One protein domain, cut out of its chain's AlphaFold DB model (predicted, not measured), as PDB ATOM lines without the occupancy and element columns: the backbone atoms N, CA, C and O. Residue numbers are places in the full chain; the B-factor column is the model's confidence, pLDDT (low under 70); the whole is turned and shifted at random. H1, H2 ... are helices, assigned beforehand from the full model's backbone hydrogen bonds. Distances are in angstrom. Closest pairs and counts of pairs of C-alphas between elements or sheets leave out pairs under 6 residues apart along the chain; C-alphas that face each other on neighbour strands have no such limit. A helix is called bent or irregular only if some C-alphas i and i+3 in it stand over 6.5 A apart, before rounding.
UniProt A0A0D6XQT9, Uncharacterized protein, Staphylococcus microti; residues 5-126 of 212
ATOM      1  N   VAL A   5     146.355  -8.835  60.610       58.09
ATOM      2  CA  VAL A   5     147.312  -8.064  59.793       58.09
ATOM      3  C   VAL A   5     147.786  -6.769  60.466       58.09
ATOM      4  O   VAL A   5     148.984  -6.513  60.503       58.09
ATOM      5  N   ILE A   6     146.867  -5.964  61.011       59.03
ATOM      6  CA  ILE A   6     147.220  -4.712  61.701       59.03
ATOM      7  C   ILE A   6     147.986  -5.007  62.999       59.03
ATOM      8  O   ILE A   6     149.055  -4.430  63.167       59.03
ATOM      9  N   PRO A   7     147.534  -5.940  63.867       65.00
ATOM     10  CA  PRO A   7     148.320  -6.371  65.019       65.00
ATOM     11  C   PRO A   7     149.709  -6.891  64.652       65.00
ATOM     12  O   PRO A   7     150.656  -6.528  65.324       65.00
ATOM     13  N   ILE A   8     149.868  -7.672  63.577       69.12
ATOM     14  CA  ILE A   8     151.189  -8.152  63.131       69.12
ATOM     15  C   ILE A   8     152.082  -6.993  62.694       69.12
ATOM     16  O   ILE A   8     153.250  -6.981  63.058       69.12
ATOM     17  N   LEU A   9     151.560  -6.017  61.944       62.09
ATOM     18  CA  LEU A   9     152.329  -4.823  61.567       62.09
ATOM     19  C   LEU A   9     152.767  -4.037  62.807       62.09
ATOM     20  O   LEU A   9     153.905  -3.588  62.881       62.09
ATOM     21  N   PHE A  10     151.876  -3.923  63.791       61.09
ATOM     22  CA  PHE A  10     152.146  -3.243  65.053       61.09
ATOM     23  C   PHE A  10     153.179  -3.998  65.902       61.09
ATOM     24  O   PHE A  10     154.129  -3.401  66.389       61.09
ATOM     25  N   ILE A  11     153.040  -5.320  66.023       69.12
ATOM     26  CA  ILE A  11     153.969  -6.201  66.738       69.12
ATOM     27  C   ILE A  11     155.334  -6.203  66.051       69.12
ATOM     28  O   ILE A  11     156.341  -6.078  66.730       69.12
ATOM     29  N   ALA A  12     155.391  -6.286  64.722       64.19
ATOM     30  CA  ALA A  12     156.644  -6.213  63.975       64.19
ATOM     31  C   ALA A  12     157.349  -4.867  64.189       64.19
ATOM     32  O   ALA A  12     158.563  -4.839  64.360       64.19
ATOM     33  N   MET A  13     156.591  -3.766  64.239       65.56
ATOM     34  CA  MET A  13     157.130  -2.442  64.542       65.56
ATOM     35  C   MET A  13     157.640  -2.349  65.985       65.56
ATOM     36  O   MET A  13     158.733  -1.843  66.192       65.56
ATOM     37  N   ILE A  14     156.910  -2.889  66.967       64.94
ATOM     38  CA  ILE A  14     157.357  -2.949  68.368       64.94
ATOM     39  C   ILE A  14     158.620  -3.808  68.498       64.94
ATOM     40  O   ILE A  14     159.582  -3.382  69.122       64.94
ATOM     41  N   ILE A  15     158.643  -4.995  67.890       66.94
ATOM     42  CA  ILE A  15     159.811  -5.885  67.905       66.94
ATOM     43  C   ILE A  15     161.015  -5.178  67.290       66.94
ATOM     44  O   ILE A  15     162.107  -5.273  67.834       66.94
ATOM     45  N   PHE A  16     160.825  -4.461  66.184       67.25
ATOM     46  CA  PHE A  16     161.886  -3.686  65.557       67.25
ATOM     47  C   PHE A  16     162.383  -2.545  66.457       67.25
ATOM     48  O   PHE A  16     163.587  -2.377  66.622       67.25
ATOM     49  N   GLU A  17     161.463  -1.800  67.068       65.50
ATOM     50  CA  GLU A  17     161.771  -0.651  67.923       65.50
ATOM     51  C   GLU A  17     162.511  -1.054  69.205       65.50
ATOM     52  O   GLU A  17     163.410  -0.347  69.652       65.50
ATOM     53  N   VAL A  18     162.157  -2.211  69.770       67.19
ATOM     54  CA  VAL A  18     162.759  -2.779  70.987       67.19
ATOM     55  C   VAL A  18     163.974  -3.663  70.655       67.19
ATOM     56  O   VAL A  18     164.676  -4.129  71.551       67.19
ATOM     57  N   SER A  19     164.252  -3.904  69.371       69.06
ATOM     58  CA  SER A  19     165.340  -4.787  68.960       69.06
ATOM     59  C   SER A  19     166.704  -4.189  69.321       69.06
ATOM     60  O   SER A  19     167.003  -3.064  68.911       69.06
ATOM     61  N   PRO A  20     167.601  -4.955  69.971       68.69
ATOM     62  CA  PRO A  20     168.973  -4.513  70.227       68.69
ATOM     63  C   PRO A  20     169.765  -4.259  68.933       68.69
ATOM     64  O   PRO A  20     170.735  -3.505  68.946       68.69
ATOM     65  N   LEU A  21     169.320  -4.814  67.797       67.06
ATOM     66  CA  LEU A  21     169.895  -4.531  66.477       67.06
ATOM     67  C   LEU A  21     169.789  -3.050  66.098       67.06
ATOM     68  O   LEU A  21     170.672  -2.544  65.412       67.06
ATOM     69  N   LYS A  22     168.733  -2.349  66.535       68.19
ATOM     70  CA  LYS A  22     168.553  -0.918  66.254       68.19
ATOM     71  C   LYS A  22     169.654  -0.091  66.917       68.19
ATOM     72  O   LYS A  22     170.300   0.695  66.232       68.19
ATOM     73  N   GLY A  23     169.869  -0.299  68.218       70.94
ATOM     74  CA  GLY A  23     170.927   0.378  68.976       70.94
ATOM     75  C   GLY A  23     172.301   0.075  68.389       70.94
ATOM     76  O   GLY A  23     173.005   0.990  67.985       70.94
ATOM     77  N   PHE A  24     172.603  -1.209  68.178       75.19
ATOM     78  CA  PHE A  24     173.876  -1.644  67.603       75.19
ATOM     79  C   PHE A  24     174.178  -1.020  66.229       75.19
ATOM     80  O   PHE A  24     175.304  -0.601  65.979       75.19
ATOM     81  N   LEU A  25     173.190  -0.932  65.330       69.81
ATOM     82  CA  LEU A  25     173.387  -0.317  64.011       69.81
ATOM     83  C   LEU A  25     173.641   1.189  64.103       69.81
ATOM     84  O   LEU A  25     174.485   1.707  63.377       69.81
ATOM     85  N   ILE A  26     172.918   1.893  64.975       70.88
ATOM     86  CA  ILE A  26     173.125   3.328  65.198       70.88
ATOM     87  C   ILE A  26     174.516   3.563  65.792       70.88
ATOM     88  O   ILE A  26     175.254   4.407  65.283       70.88
ATOM     89  N   ASP A  27     174.899   2.773  66.794       76.94
ATOM     90  CA  ASP A  27     176.201   2.857  67.452       76.94
ATOM     91  C   ASP A  27     177.342   2.615  66.459       76.94
ATOM     92  O   ASP A  27     178.261   3.424  66.382       76.94
ATOM     93  N   GLN A  28     177.235   1.586  65.610       75.06
ATOM     94  CA  GLN A  28     178.192   1.324  64.526       75.06
ATOM     95  C   GLN A  28     178.296   2.508  63.553       75.06
ATOM     96  O   GLN A  28     179.389   2.922  63.173       75.06
ATOM     97  N   LEU A  29     177.168   3.081  63.135       73.81
ATOM     98  CA  LEU A  29     177.162   4.198  62.192       73.81
ATOM     99  C   LEU A  29     177.774   5.482  62.789       73.81
ATOM    100  O   LEU A  29     178.400   6.260  62.062       73.81
ATOM    101  N   ILE A  30     177.622   5.699  64.099       75.62
ATOM    102  CA  ILE A  30     178.279   6.788  64.837       75.62
ATOM    103  C   ILE A  30     179.778   6.498  64.994       75.62
ATOM    104  O   ILE A  30     180.603   7.368  64.713       75.62
ATOM    105  N   GLU A  31     180.137   5.279  65.402       76.00
ATOM    106  CA  GLU A  31     181.515   4.835  65.638       76.00
ATOM    107  C   GLU A  31     182.377   4.969  64.374       76.00
ATOM    108  O   GLU A  31     183.476   5.524  64.418       76.00
ATOM    109  N   HIS A  32     181.833   4.586  63.216       74.88
ATOM    110  CA  HIS A  32     182.498   4.728  61.913       74.88
ATOM    111  C   HIS A  32     182.461   6.159  61.344       74.88
ATOM    112  O   HIS A  32     182.827   6.370  60.189       74.88
ATOM    113  N   LYS A  33     182.020   7.160  62.126       65.94
ATOM    114  CA  LYS A  33     181.869   8.578  61.727       65.94
ATOM    115  C   LYS A  33     181.002   8.799  60.483       65.94
ATOM    116  O   LYS A  33     181.073   9.852  59.849       65.94
ATOM    117  N   VAL A  34     180.159   7.827  60.143       67.44
ATOM    118  CA  VAL A  34     179.171   7.960  59.068       67.44
ATOM    119  C   VAL A  34     178.053   8.903  59.522       67.44
ATOM    120  O   VAL A  34     177.538   9.674  58.715       67.44
ATOM    121  N   LEU A  35     177.731   8.913  60.822       71.50
ATOM    122  CA  LEU A  35     176.757   9.814  61.441       71.50
ATOM    123  C   LEU A  35     177.429  10.872  62.320       71.50
ATOM    124  O   LEU A  35     177.926  10.579  63.404       71.50
ATOM    125  N   ASP A  36     177.340  12.130  61.894       81.19
ATOM    126  CA  ASP A  36     177.487  13.284  62.779       81.19
ATOM    127  C   ASP A  36     176.092  13.820  63.115       81.19
ATOM    128  O   ASP A  36     175.479  14.547  62.332       81.19
ATOM    129  N   LEU A  37     175.604  13.456  64.304       84.19
ATOM    130  CA  LEU A  37     174.251  13.758  64.784       84.19
ATOM    131  C   LEU A  37     173.967  15.258  64.964       84.19
ATOM    132  O   LEU A  37     172.814  15.640  65.184       84.19
ATOM    133  N   ARG A  38     174.993  16.119  64.905       85.12
ATOM    134  CA  ARG A  38     174.849  17.581  65.004       85.12
ATOM    135  C   ARG A  38     175.015  18.283  63.655       85.12
ATOM    136  O   ARG A  38     174.745  19.480  63.561       85.12
ATOM    137  N   SER A  39     175.431  17.562  62.615       87.25
ATOM    138  CA  SER A  39     175.672  18.128  61.292       87.25
ATOM    139  C   SER A  39     174.397  18.190  60.457       87.25
ATOM    140  O   SER A  39     173.806  17.173  60.089       87.25
ATOM    141  N   TRP A  40     174.025  19.409  60.070       87.38
ATOM    142  CA  TRP A  40     172.951  19.669  59.108       87.38
ATOM    143  C   TRP A  40     173.183  19.007  57.754       87.38
ATOM    144  O   TRP A  40     172.240  18.528  57.126       87.38
ATOM    145  N   LEU A  41     174.434  18.986  57.299       87.19
ATOM    146  CA  LEU A  41     174.787  18.421  56.004       87.19
ATOM    147  C   LEU A  41     174.639  16.897  56.020       87.19
ATOM    148  O   LEU A  41     174.098  16.326  55.075       87.19
ATOM    149  N   ASN A  42     175.048  16.255  57.117       87.12
ATOM    150  CA  ASN A  42     174.881  14.817  57.298       87.12
ATOM    151  C   ASN A  42     173.387  14.445  57.386       87.12
ATOM    152  O   ASN A  42     172.911  13.586  56.643       87.12
ATOM    153  N   TYR A  43     172.617  15.200  58.178       90.25
ATOM    154  CA  TYR A  43     171.163  15.055  58.257       90.25
ATOM    155  C   TYR A  43     170.479  15.149  56.884       90.25
ATOM    156  O   TYR A  43     169.661  14.297  56.524       90.25
ATOM    157  N   LEU A  44     170.805  16.188  56.106       89.06
ATOM    158  CA  LEU A  44     170.199  16.417  54.796       89.06
ATOM    159  C   LEU A  44     170.585  15.311  53.811       89.06
ATOM    160  O   LEU A  44     169.723  14.815  53.087       89.06
ATOM    161  N   SER A  45     171.856  14.897  53.806       87.88
ATOM    162  CA  SER A  45     172.354  13.827  52.939       87.88
ATOM    163  C   SER A  45     171.647  12.498  53.212       87.88
ATOM    164  O   SER A  45     171.153  11.864  52.278       87.88
ATOM    165  N   LEU A  46     171.505  12.103  54.480       88.94
ATOM    166  CA  LEU A  46     170.781  10.881  54.843       88.94
ATOM    167  C   LEU A  46     169.302  10.971  54.526       88.94
ATOM    168  O   LEU A  46     168.741  10.026  53.976       88.94
ATOM    169  N   THR A  47     168.680  12.109  54.833       90.31
ATOM    170  CA  THR A  47     167.277  12.347  54.500       90.31
ATOM    171  C   THR A  47     167.054  12.166  53.001       90.31
ATOM    172  O   THR A  47     166.169  11.410  52.614       90.31
ATOM    173  N   LEU A  48     167.892  12.773  52.155       90.50
ATOM    174  CA  LEU A  48     167.819  12.631  50.699       90.50
ATOM    175  C   LEU A  48     168.023  11.182  50.247       90.50
ATOM    176  O   LEU A  48     167.237  10.679  49.443       90.50
ATOM    177  N   THR A  49     169.033  10.495  50.781       89.44
ATOM    178  CA  THR A  49     169.304   9.085  50.471       89.44
ATOM    179  C   THR A  49     168.117   8.195  50.826       89.44
ATOM    180  O   THR A  49     167.631   7.442  49.979       89.44
ATOM    181  N   PHE A  50     167.588   8.318  52.043       91.38
ATOM    182  CA  PHE A  50     166.393   7.593  52.475       91.38
ATOM    183  C   PHE A  50     165.199   7.924  51.590       91.38
ATOM    184  O   PHE A  50     164.462   7.025  51.184       91.38
ATOM    185  N   SER A  51     165.041   9.191  51.208       89.00
ATOM    186  CA  SER A  51     163.966   9.589  50.316       89.00
ATOM    187  C   SER A  51     164.040   8.937  48.952       89.00
ATOM    188  O   SER A  51     163.013   8.450  48.480       89.00
ATOM    189  N   ILE A  52     165.230   8.869  48.355       87.12
ATOM    190  CA  ILE A  52     165.461   8.198  47.076       87.12
ATOM    191  C   ILE A  52     165.179   6.697  47.199       87.12
ATOM    192  O   ILE A  52     164.489   6.140  46.345       87.12
ATOM    193  N   ILE A  53     165.630   6.054  48.281       86.94
ATOM    194  CA  ILE A  53     165.373   4.628  48.543       86.94
ATOM    195  C   ILE A  53     163.868   4.345  48.679       86.94
ATOM    196  O   ILE A  53     163.392   3.300  48.233       86.94
ATOM    197  N   LEU A  54     163.093   5.270  49.253       87.56
ATOM    198  CA  LEU A  54     161.643   5.118  49.400       87.56
ATOM    199  C   LEU A  54     160.857   5.343  48.098       87.56
ATOM    200  O   LEU A  54     159.723   4.862  47.995       87.56
ATOM    201  N   LEU A  55     161.415   6.042  47.101       85.88
ATOM    202  CA  LEU A  55     160.691   6.403  45.873       85.88
ATOM    203  C   LEU A  55     160.083   5.198  45.131       85.88
ATOM    204  O   LEU A  55     158.896   5.266  44.799       85.88
ATOM    205  N   PRO A  56     160.799   4.081  44.880       82.81
ATOM    206  CA  PRO A  56     160.229   2.931  44.173       82.81
ATOM    207  C   PRO A  56     159.039   2.315  44.916       82.81
ATOM    208  O   PRO A  56     158.029   1.935  44.310       82.81
ATOM    209  N   LEU A  57     159.133   2.254  46.245       84.25
ATOM    210  CA  LEU A  57     158.103   1.687  47.107       84.25
ATOM    211  C   LEU A  57     156.852   2.574  47.120       84.25
ATOM    212  O   LEU A  57     155.729   2.097  46.941       84.25
ATOM    213  N   GLN A  58     157.054   3.886  47.241       83.75
ATOM    214  CA  GLN A  58     155.985   4.879  47.213       83.75
ATOM    215  C   GLN A  58     155.322   4.970  45.837       83.75
ATOM    216  O   GLN A  58     154.098   5.076  45.758       83.75
ATOM    217  N   ASN A  59     156.091   4.866  44.751       83.44
ATOM    218  CA  ASN A  59     155.555   4.808  43.394       83.44
ATOM    219  C   ASN A  59     154.681   3.561  43.194       83.44
ATOM    220  O   ASN A  59     153.587   3.638  42.639       83.44
ATOM    221  N   THR A  60     155.120   2.414  43.720       84.62
ATOM    222  CA  THR A  60     154.328   1.178  43.685       84.62
ATOM    223  C   THR A  60     153.008   1.351  44.435       84.62
ATOM    224  O   THR A  60     151.954   1.031  43.888       84.62
ATOM    225  N   LEU A  61     153.031   1.909  45.651       83.19
ATOM    226  CA  LEU A  61     151.814   2.199  46.419       83.19
ATOM    227  C   LEU A  61     150.893   3.183  45.696       83.19
ATOM    228  O   LEU A  61     149.689   2.952  45.626       83.19
ATOM    229  N   TYR A  62     151.450   4.247  45.119       82.69
ATOM    230  CA  TYR A  62     150.682   5.234  44.367       82.69
ATOM    231  C   TYR A  62     149.982   4.612  43.155       82.69
ATOM    232  O   TYR A  62     148.789   4.829  42.953       82.69
ATOM    233  N   ASN A  63     150.679   3.755  42.406       82.56
ATOM    234  CA  ASN A  63     150.086   3.022  41.293       82.56
ATOM    235  C   ASN A  63     148.955   2.100  41.760       82.56
ATOM    236  O   ASN A  63     147.903   2.065  41.130       82.56
ATOM    237  N   ILE A  64     149.128   1.391  42.878       85.19
ATOM    238  CA  ILE A  64     148.068   0.550  43.453       85.19
ATOM    239  C   ILE A  64     146.844   1.395  43.831       85.19
ATOM    240  O   ILE A  64     145.722   1.022  43.496       85.19
ATOM    241  N   ILE A  65     147.056   2.542  44.480       83.81
ATOM    242  CA  ILE A  65     145.982   3.464  44.867       83.81
ATOM    243  C   ILE A  65     145.251   3.994  43.632       83.81
ATOM    244  O   ILE A  65     144.026   3.992  43.612       83.81
ATOM    245  N   ASN A  66     145.966   4.388  42.577       83.38
ATOM    246  CA  ASN A  66     145.345   4.870  41.341       83.38
ATOM    247  C   ASN A  66     144.499   3.788  40.665       83.38
ATOM    248  O   ASN A  66     143.375   4.059  40.251       83.38
ATOM    249  N   LYS A  67     145.003   2.552  40.617       84.44
ATOM    250  CA  LYS A  67     144.254   1.395  40.112       84.44
ATOM    251  C   LYS A  67     142.977   1.148  40.915       84.44
ATOM    252  O   LYS A  67     141.915   0.942  40.336       84.44
ATOM    253  N   MET A  68     143.072   1.207  42.243       84.06
ATOM    254  CA  MET A  68     141.917   1.087  43.134       84.06
ATOM    255  C   MET A  68     140.915   2.225  42.945       84.06
ATOM    256  O   MET A  68     139.720   1.969  42.890       84.06
ATOM    257  N   ASN A  69     141.387   3.464  42.818       82.94
ATOM    258  CA  ASN A  69     140.533   4.629  42.610       82.94
ATOM    259  C   ASN A  69     139.807   4.570  41.267       82.94
ATOM    260  O   ASN A  69     138.637   4.925  41.213       82.94
ATOM    261  N   PHE A  70     140.469   4.093  40.211       85.94
ATOM    262  CA  PHE A  70     139.832   3.873  38.915       85.94
ATOM    263  C   PHE A  70     138.672   2.880  39.030       85.94
ATOM    264  O   PHE A  70     137.549   3.214  38.668       85.94
ATOM    265  N   VAL A  71     138.906   1.702  39.615       85.19
ATOM    266  CA  VAL A  71     137.839   0.704  39.795       85.19
ATOM    267  C   VAL A  71     136.740   1.218  40.725       85.19
ATOM    268  O   VAL A  71     135.567   1.020  40.435       85.19
ATOM    269  N   ASN A  72     137.091   1.918  41.806       83.56
ATOM    270  CA  ASN A  72     136.104   2.526  42.699       83.56
ATOM    271  C   ASN A  72     135.251   3.577  41.983       83.56
ATOM    272  O   ASN A  72     134.063   3.667  42.258       83.56
ATOM    273  N   LYS A  73     135.838   4.364  41.077       86.00
ATOM    274  CA  LYS A  73     135.098   5.346  40.285       86.00
ATOM    275  C   LYS A  73     134.074   4.649  39.384       86.00
ATOM    276  O   LYS A  73     132.900   4.981  39.479       86.00
ATOM    277  N   VAL A  74     134.494   3.626  38.637       85.88
ATOM    278  CA  VAL A  74     133.594   2.824  37.783       85.88
ATOM    279  C   VAL A  74     132.498   2.147  38.614       85.88
ATOM    280  O   VAL A  74     131.342   2.118  38.210       85.88
ATOM    281  N   PHE A  75     132.835   1.645  39.805       86.75
ATOM    282  CA  PHE A  75     131.876   1.037  40.730       86.75
ATOM    283  C   PHE A  75     130.825   2.035  41.236       86.75
ATOM    284  O   PHE A  75     129.648   1.696  41.301       86.75
ATOM    285  N   ILE A  76     131.233   3.263  41.569       85.06
ATOM    286  CA  ILE A  76     130.319   4.332  41.997       85.06
ATOM    287  C   ILE A  76     129.431   4.786  40.832       85.06
ATOM    288  O   ILE A  76     128.234   4.980  41.029       85.06
ATOM    289  N   GLU A  77     129.996   4.925  39.629       87.00
ATOM    290  CA  GLU A  77     129.256   5.264  38.403       87.00
ATOM    291  C   GLU A  77     128.211   4.192  38.054       87.00
ATOM    292  O   GLU A  77     127.124   4.521  37.592       87.00
ATOM    293  N   ASN A  78     128.486   2.927  38.381       86.19
ATOM    294  CA  ASN A  78     127.575   1.791  38.226       86.19
ATOM    295  C   ASN A  78     126.658   1.560  39.449       86.19
ATOM    296  O   ASN A  78     126.317   0.422  39.781       86.19
ATOM    297  N   GLU A  79     126.271   2.621  40.163       87.94
ATOM    298  CA  GLU A  79     125.363   2.566  41.324       87.94
ATOM    299  C   GLU A  79     125.808   1.606  42.446       87.94
ATOM    300  O   GLU A  79     124.985   1.080  43.200       87.94
ATOM    301  N   ASN A  80     127.111   1.364  42.589       83.94
ATOM    302  CA  ASN A  80     127.676   0.387  43.522       83.94
ATOM    303  C   ASN A  80     127.230  -1.066  43.257       83.94
ATOM    304  O   ASN A  80     127.196  -1.887  44.181       83.94
ATOM    305  N   LYS A  81     126.889  -1.406  42.008       85.75
ATOM    306  CA  LYS A  81     126.558  -2.774  41.587       85.75
ATOM    307  C   LYS A  81     127.735  -3.422  40.865       85.75
ATOM    308  O   LYS A  81     128.495  -2.779  40.143       85.75
ATOM    309  N   MET A  82     127.904  -4.724  41.087       84.19
ATOM    310  CA  MET A  82     128.973  -5.507  40.469       84.19
ATOM    311  C   MET A  82     128.547  -5.970  39.069       84.19
ATOM    312  O   MET A  82     128.153  -7.120  38.889       84.19
ATOM    313  N   ASN A  83     128.597  -5.055  38.103       87.88
ATOM    314  CA  ASN A  83     128.166  -5.292  36.723       87.88
ATOM    315  C   ASN A  83     129.338  -5.727  35.821       87.88
ATOM    316  O   ASN A  83     130.504  -5.679  36.227       87.88
ATOM    317  N   GLU A  84     129.035  -6.121  34.581       87.38
ATOM    318  CA  GLU A  84     130.036  -6.530  33.581       87.38
ATOM    319  C   GLU A  84     131.105  -5.453  33.346       87.38
ATOM    320  O   GLU A  84     132.291  -5.773  33.341       87.38
ATOM    321  N   GLU A  85     130.721  -4.174  33.293       84.62
ATOM    322  CA  GLU A  85     131.657  -3.048  33.152       84.62
ATOM    323  C   GLU A  85     132.668  -2.960  34.307       84.62
ATOM    324  O   GLU A  85     133.862  -2.720  34.102       84.62
ATOM    325  N   VAL A  86     132.222  -3.203  35.546       85.31
ATOM    326  CA  VAL A  86     133.093  -3.208  36.732       85.31
ATOM    327  C   VAL A  86     134.042  -4.409  36.688       85.31
ATOM    328  O   VAL A  86     135.227  -4.283  37.006       85.31
ATOM    329  N   MET A  87     133.544  -5.575  36.266       86.00
ATOM    330  CA  MET A  87     134.354  -6.784  36.094       86.00
ATOM    331  C   MET A  87     135.408  -6.611  34.995       86.00
ATOM    332  O   MET A  87     136.559  -7.024  35.174       86.00
ATOM    333  N   GLU A  88     135.053  -5.944  33.900       87.00
ATOM    334  CA  GLU A  88     135.964  -5.617  32.808       87.00
ATOM    335  C   GLU A  88     137.020  -4.584  33.240       87.00
ATOM    336  O   GLU A  88     138.208  -4.729  32.948       87.00
ATOM    337  N   ALA A  89     136.635  -3.574  34.024       84.06
ATOM    338  CA  ALA A  89     137.575  -2.615  34.603       84.06
ATOM    339  C   ALA A  89     138.595  -3.295  35.538       84.06
ATOM    340  O   ALA A  89     139.794  -3.000  35.488       84.06
ATOM    341  N   ILE A  90     138.150  -4.245  36.368       84.62
ATOM    342  CA  ILE A  90     139.031  -5.023  37.255       84.62
ATOM    343  C   ILE A  90     140.008  -5.884  36.447       84.62
ATOM    344  O   ILE A  90     141.196  -5.949  36.796       84.62
ATOM    345  N   SER A  91     139.530  -6.539  35.385       82.19
ATOM    346  CA  SER A  91     140.350  -7.424  34.554       82.19
ATOM    347  C   SER A  91     141.403  -6.642  33.757       82.19
ATOM    348  O   SER A  91     142.578  -7.023  33.775       82.19
ATOM    349  N   LYS A  92     141.035  -5.488  33.177       84.81
ATOM    350  CA  LYS A  92     141.941  -4.579  32.449       84.81
ATOM    351  C   LYS A  92     143.085  -4.069  33.324       84.81
ATOM    352  O   LYS A  92     144.243  -4.042  32.911       84.81
ATOM    353  N   VAL A  93     142.787  -3.693  34.567       82.94
ATOM    354  CA  VAL A  93     143.752  -3.013  35.444       82.94
ATOM    355  C   VAL A  93     144.694  -3.984  36.183       82.94
ATOM    356  O   VAL A  93     145.723  -3.556  36.730       82.94
ATOM    357  N   LYS A  94     144.400  -5.296  36.156       79.06
ATOM    358  CA  LYS A  94     145.129  -6.362  36.872       79.06
ATOM    359  C   LYS A  94     145.370  -5.981  38.334       79.06
ATOM    360  O   LYS A  94     146.485  -5.618  38.733       79.06
ATOM    361  N   MET A  95     144.301  -6.024  39.127       77.88
ATOM    362  CA  MET A  95     144.352  -5.671  40.545       77.88
ATOM    363  C   MET A  95     145.403  -6.497  41.308       77.88
ATOM    364  O   MET A  95     145.456  -7.723  41.167       77.88
ATOM    365  N   PRO A  96     146.249  -5.861  42.137       79.12
ATOM    366  CA  PRO A  96     147.211  -6.584  42.955       79.12
ATOM    367  C   PRO A  96     146.492  -7.460  43.987       79.12
ATOM    368  O   PRO A  96     145.475  -7.080  44.568       79.12
ATOM    369  N   THR A  97     147.054  -8.636  44.261       83.44
ATOM    370  CA  THR A  97     146.502  -9.532  45.279       83.44
ATOM    371  C   THR A  97     146.631  -8.919  46.674       83.44
ATOM    372  O   THR A  97     147.580  -8.191  46.975       83.44
ATOM    373  N   LYS A  98     145.715  -9.282  47.582       81.75
ATOM    374  CA  LYS A  98     145.754  -8.843  48.990       81.75
ATOM    375  C   LYS A  98     147.099  -9.146  49.665       81.75
ATOM    376  O   LYS A  98     147.592  -8.320  50.423       81.75
ATOM    377  N   LYS A  99     147.709 -10.299  49.352       80.94
ATOM    378  CA  LYS A  99     149.041 -10.688  49.851       80.94
ATOM    379  C   LYS A  99     150.126  -9.718  49.377       80.94
ATOM    380  O   LYS A  99     150.945  -9.292  50.183       80.94
ATOM    381  N   ARG A 100     150.100  -9.326  48.099       82.38
ATOM    382  CA  ARG A 100     151.051  -8.362  47.530       82.38
ATOM    383  C   ARG A 100     150.895  -6.976  48.156       82.38
ATOM    384  O   ARG A 100     151.897  -6.376  48.521       82.38
ATOM    385  N   ILE A 101     149.659  -6.497  48.325       83.31
ATOM    386  CA  ILE A 101     149.386  -5.218  49.007       83.31
ATOM    387  C   ILE A 101     149.924  -5.259  50.441       83.31
ATOM    388  O   ILE A 101     150.630  -4.344  50.855       83.31
ATOM    389  N   PHE A 102     149.635  -6.334  51.180       81.00
ATOM    390  CA  PHE A 102     150.121  -6.507  52.547       81.00
ATOM    391  C   PHE A 102     151.651  -6.500  52.625       81.00
ATOM    392  O   PHE A 102     152.204  -5.779  53.445       81.00
ATOM    393  N   PHE A 103     152.331  -7.247  51.754       83.12
ATOM    394  CA  PHE A 103     153.792  -7.293  51.732       83.12
ATOM    395  C   PHE A 103     154.412  -5.919  51.449       83.12
ATOM    396  O   PHE A 103     155.329  -5.502  52.146       83.12
ATOM    397  N   ILE A 104     153.876  -5.173  50.478       83.38
ATOM    398  CA  ILE A 104     154.359  -3.820  50.160       83.38
ATOM    399  C   ILE A 104     154.143  -2.871  51.346       83.38
ATOM    400  O   ILE A 104     155.035  -2.092  51.674       83.38
ATOM    401  N   LEU A 105     152.985  -2.946  52.010       81.75
ATOM    402  CA  LEU A 105     152.716  -2.157  53.215       81.75
ATOM    403  C   LEU A 105     153.667  -2.522  54.359       81.75
ATOM    404  O   LEU A 105     154.180  -1.620  55.010       81.75
ATOM    405  N   LEU A 106     153.933  -3.813  54.573       81.00
ATOM    406  CA  LEU A 106     154.881  -4.293  55.579       81.00
ATOM    407  C   LEU A 106     156.289  -3.747  55.321       81.00
ATOM    408  O   LEU A 106     156.884  -3.164  56.222       81.00
ATOM    409  N   MET A 107     156.785  -3.859  54.086       81.31
ATOM    410  CA  MET A 107     158.092  -3.310  53.709       81.31
ATOM    411  C   MET A 107     158.146  -1.792  53.904       81.31
ATOM    412  O   MET A 107     159.161  -1.267  54.347       81.31
ATOM    413  N   ASN A 108     157.044  -1.087  53.632       82.75
ATOM    414  CA  ASN A 108     156.966   0.358  53.830       82.75
ATOM    415  C   ASN A 108     157.009   0.739  55.309       82.75
ATOM    416  O   ASN A 108     157.734   1.656  55.672       82.75
ATOM    417  N   VAL A 109     156.287   0.015  56.166       81.31
ATOM    418  CA  VAL A 109     156.321   0.228  57.619       81.31
ATOM    419  C   VAL A 109     157.722  -0.026  58.174       81.31
ATOM    420  O   VAL A 109     158.220   0.803  58.928       81.31
ATOM    421  N   ILE A 110     158.377  -1.117  57.767       80.25
ATOM    422  CA  ILE A 110     159.739  -1.444  58.215       80.25
ATOM    423  C   ILE A 110     160.732  -0.367  57.756       80.25
ATOM    424  O   ILE A 110     161.494   0.145  58.572       80.25
ATOM    425  N   ALA A 111     160.696   0.019  56.477       83.31
ATOM    426  CA  ALA A 111     161.609   1.020  55.927       83.31
ATOM    427  C   ALA A 111     161.430   2.391  56.596       83.31
ATOM    428  O   ALA A 111     162.402   2.984  57.058       83.31
ATOM    429  N   PHE A 112     160.188   2.879  56.712       83.31
ATOM    430  CA  PHE A 112     159.914   4.134  57.412       83.31
ATOM    431  C   PHE A 112     160.282   4.059  58.894       83.31
ATOM    432  O   PHE A 112     160.852   5.015  59.407       83.31
ATOM    433  N   GLY A 113     159.993   2.947  59.576       80.19
ATOM    434  CA  GLY A 113     160.345   2.755  60.984       80.19
ATOM    435  C   GLY A 113     161.853   2.829  61.221       80.19
ATOM    436  O   GLY A 113     162.300   3.544  62.118       80.19
ATOM    437  N   PHE A 114     162.645   2.170  60.371       81.94
ATOM    438  CA  PHE A 114     164.105   2.255  60.422       81.94
ATOM    439  C   PHE A 114     164.616   3.669  60.140       81.94
ATOM    440  O   PHE A 114     165.409   4.200  60.915       81.94
ATOM    441  N   PHE A 115     164.138   4.320  59.078       86.31
ATOM    442  CA  PHE A 115     164.601   5.666  58.734       86.31
ATOM    443  C   PHE A 115     164.223   6.694  59.797       86.31
ATOM    444  O   PHE A 115     165.075   7.479  60.197       86.31
ATOM    445  N   ILE A 116     162.996   6.648  60.324       85.56
ATOM    446  CA  ILE A 116     162.572   7.499  61.444       85.56
ATOM    447  C   ILE A 116     163.453   7.247  62.667       85.56
ATOM    448  O   ILE A 116     163.841   8.206  63.324       85.56
ATOM    449  N   SER A 117     163.806   5.990  62.947       80.69
ATOM    450  CA  SER A 117     164.684   5.640  64.067       80.69
ATOM    451  C   SER A 117     166.060   6.291  63.960       80.69
ATOM    452  O   SER A 117     166.518   6.875  64.931       80.69
ATOM    453  N   VAL A 118     166.693   6.242  62.785       82.31
ATOM    454  CA  VAL A 118     168.001   6.879  62.556       82.31
ATOM    455  C   VAL A 118     167.883   8.406  62.597       82.31
ATOM    456  O   VAL A 118     168.670   9.084  63.251       82.31
ATOM    457  N   ILE A 119     166.870   8.962  61.928       88.25
ATOM    458  CA  ILE A 119     166.624  10.410  61.858       88.25
ATOM    459  C   ILE A 119     166.338  11.006  63.239       88.25
ATOM    460  O   ILE A 119     166.767  12.119  63.532       88.25
ATOM    461  N   ALA A 120     165.630  10.273  64.098       86.19
ATOM    462  CA  ALA A 120     165.272  10.725  65.434       86.19
ATOM    463  C   ALA A 120     166.481  10.898  66.371       86.19
ATOM    464  O   ALA A 120     166.317  11.524  67.419       86.19
ATOM    465  N   GLU A 121     167.658  10.363  66.040       85.56
ATOM    466  CA  GLU A 121     168.879  10.534  66.844       85.56
ATOM    467  C   GLU A 121     169.603  11.859  66.583       85.56
ATOM    468  O   GLU A 121     170.417  12.299  67.401       85.56
ATOM    469  N   PHE A 122     169.288  12.537  65.477       86.12
ATOM    470  CA  PHE A 122     169.840  13.857  65.203       86.12
ATOM    471  C   PHE A 122     169.368  14.878  66.243       86.12
ATOM    472  O   PHE A 122     168.237  14.841  66.727       86.12
ATOM    473  N   LYS A 123     170.265  15.807  66.583       86.75
ATOM    474  CA  LYS A 123     170.012  16.916  67.511       86.75
ATOM    475  C   LYS A 123     170.320  18.216  66.792       86.75
ATOM    476  O   LYS A 123     171.357  18.841  67.026       86.75
ATOM    477  N   LEU A 124     169.443  18.586  65.864       85.12
ATOM    478  CA  LEU A 124     169.642  19.786  65.065       85.12
ATOM    479  C   LEU A 124     169.333  21.018  65.911       85.12
ATOM    480  O   LEU A 124     168.265  21.135  66.513       85.12
ATOM    481  N   ASN A 125     170.254  21.978  65.925       84.19
ATOM    482  CA  ASN A 125     170.026  23.247  66.606       84.19
ATOM    483  C   ASN A 125     169.159  24.169  65.733       84.19
ATOM    484  O   ASN A 125     169.660  25.075  65.068       84.19
ATOM    485  N   ILE A 126     167.857  23.880  65.677       81.88
ATOM    486  CA  ILE A 126     166.861  24.678  64.954       81.88
ATOM    487  C   ILE A 126     166.152  25.602  65.939       81.88
ATOM    488  O   ILE A 126     165.469  25.132  66.855       81.88
TER     489      ILE A 126
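AT A GLANCE: This is residues 5 to 126 of the 212 residues of an uncharacterized protein of Staphylococcus microti (UniProt A0A0D6XQT9). Look first for the long bent helix H3, which makes most of a rod's length. H5 runs between it and H1; H4 folds back on H3b, and H2 reaches toward the opposite end. The printed part has 122 residues, 96 of them in the five named helices H1 to H5 in chain order, with no named strand; its class is all helix, and it is only just loose, close to extended, with a radius of gyration of the C-alphas of 20.2 A and spans of 62 by 29 by 22 A.

HOW THE PARTS SIT: By its hydrogen bonds H3, residues 40 to 77, was assigned as one helix, but it is bent: C-alphas 53 and 56 are 7.0 A apart, and arms H3a, residues 40 to 53, and H3b, residues 56 to 77, stand at 52 degrees, a steep tilt. H5, residues 98 to 119, only just touches H3a, with 3 pairs of C-alphas within 8 A, through its residues 115 to 119 alone; the closest C-alphas, Phe 50 and Phe 115, are 6.8 A apart. H1, residues 5 to 18, touches H5 at a shallow tilt of 25 degrees, closest C-alphas Leu 9 and Leu 106, 6.5 A. H2, residues 20 to 31, only just touches H5 with residues 22 to 26 alone, 3 pairs within 8 A, closest C-alphas Ile 26 and Val 118, 6.8 A. H4, residues 84 to 93, forms a helical hairpin with H3b, closest C-alphas Phe 75 and Val 86, 6.0 A. In H1, H2, H3a, H3b, H4 and H5 every O i to N i+4 pair is within hydrogen-bond range.

IN THESE COORDINATES: Find C-alpha 56 at (160.229, 2.931, 44.173); H3b runs 31.6 A from there. H5, 31.2 A long, ends at C-alpha 119, (166.624, 10.410, 61.858). H3a measures 19.9 A, H1 19.8 A, H2 16.3 A and H4 14.3 A.

THE WHOLE: The farthest C-alphas, Glu 31 and Glu 84, are 61.7 A apart. The printed part has no cut and no long link. Confidence is under 70 at residues 5 to 22, 25, 33 and 34.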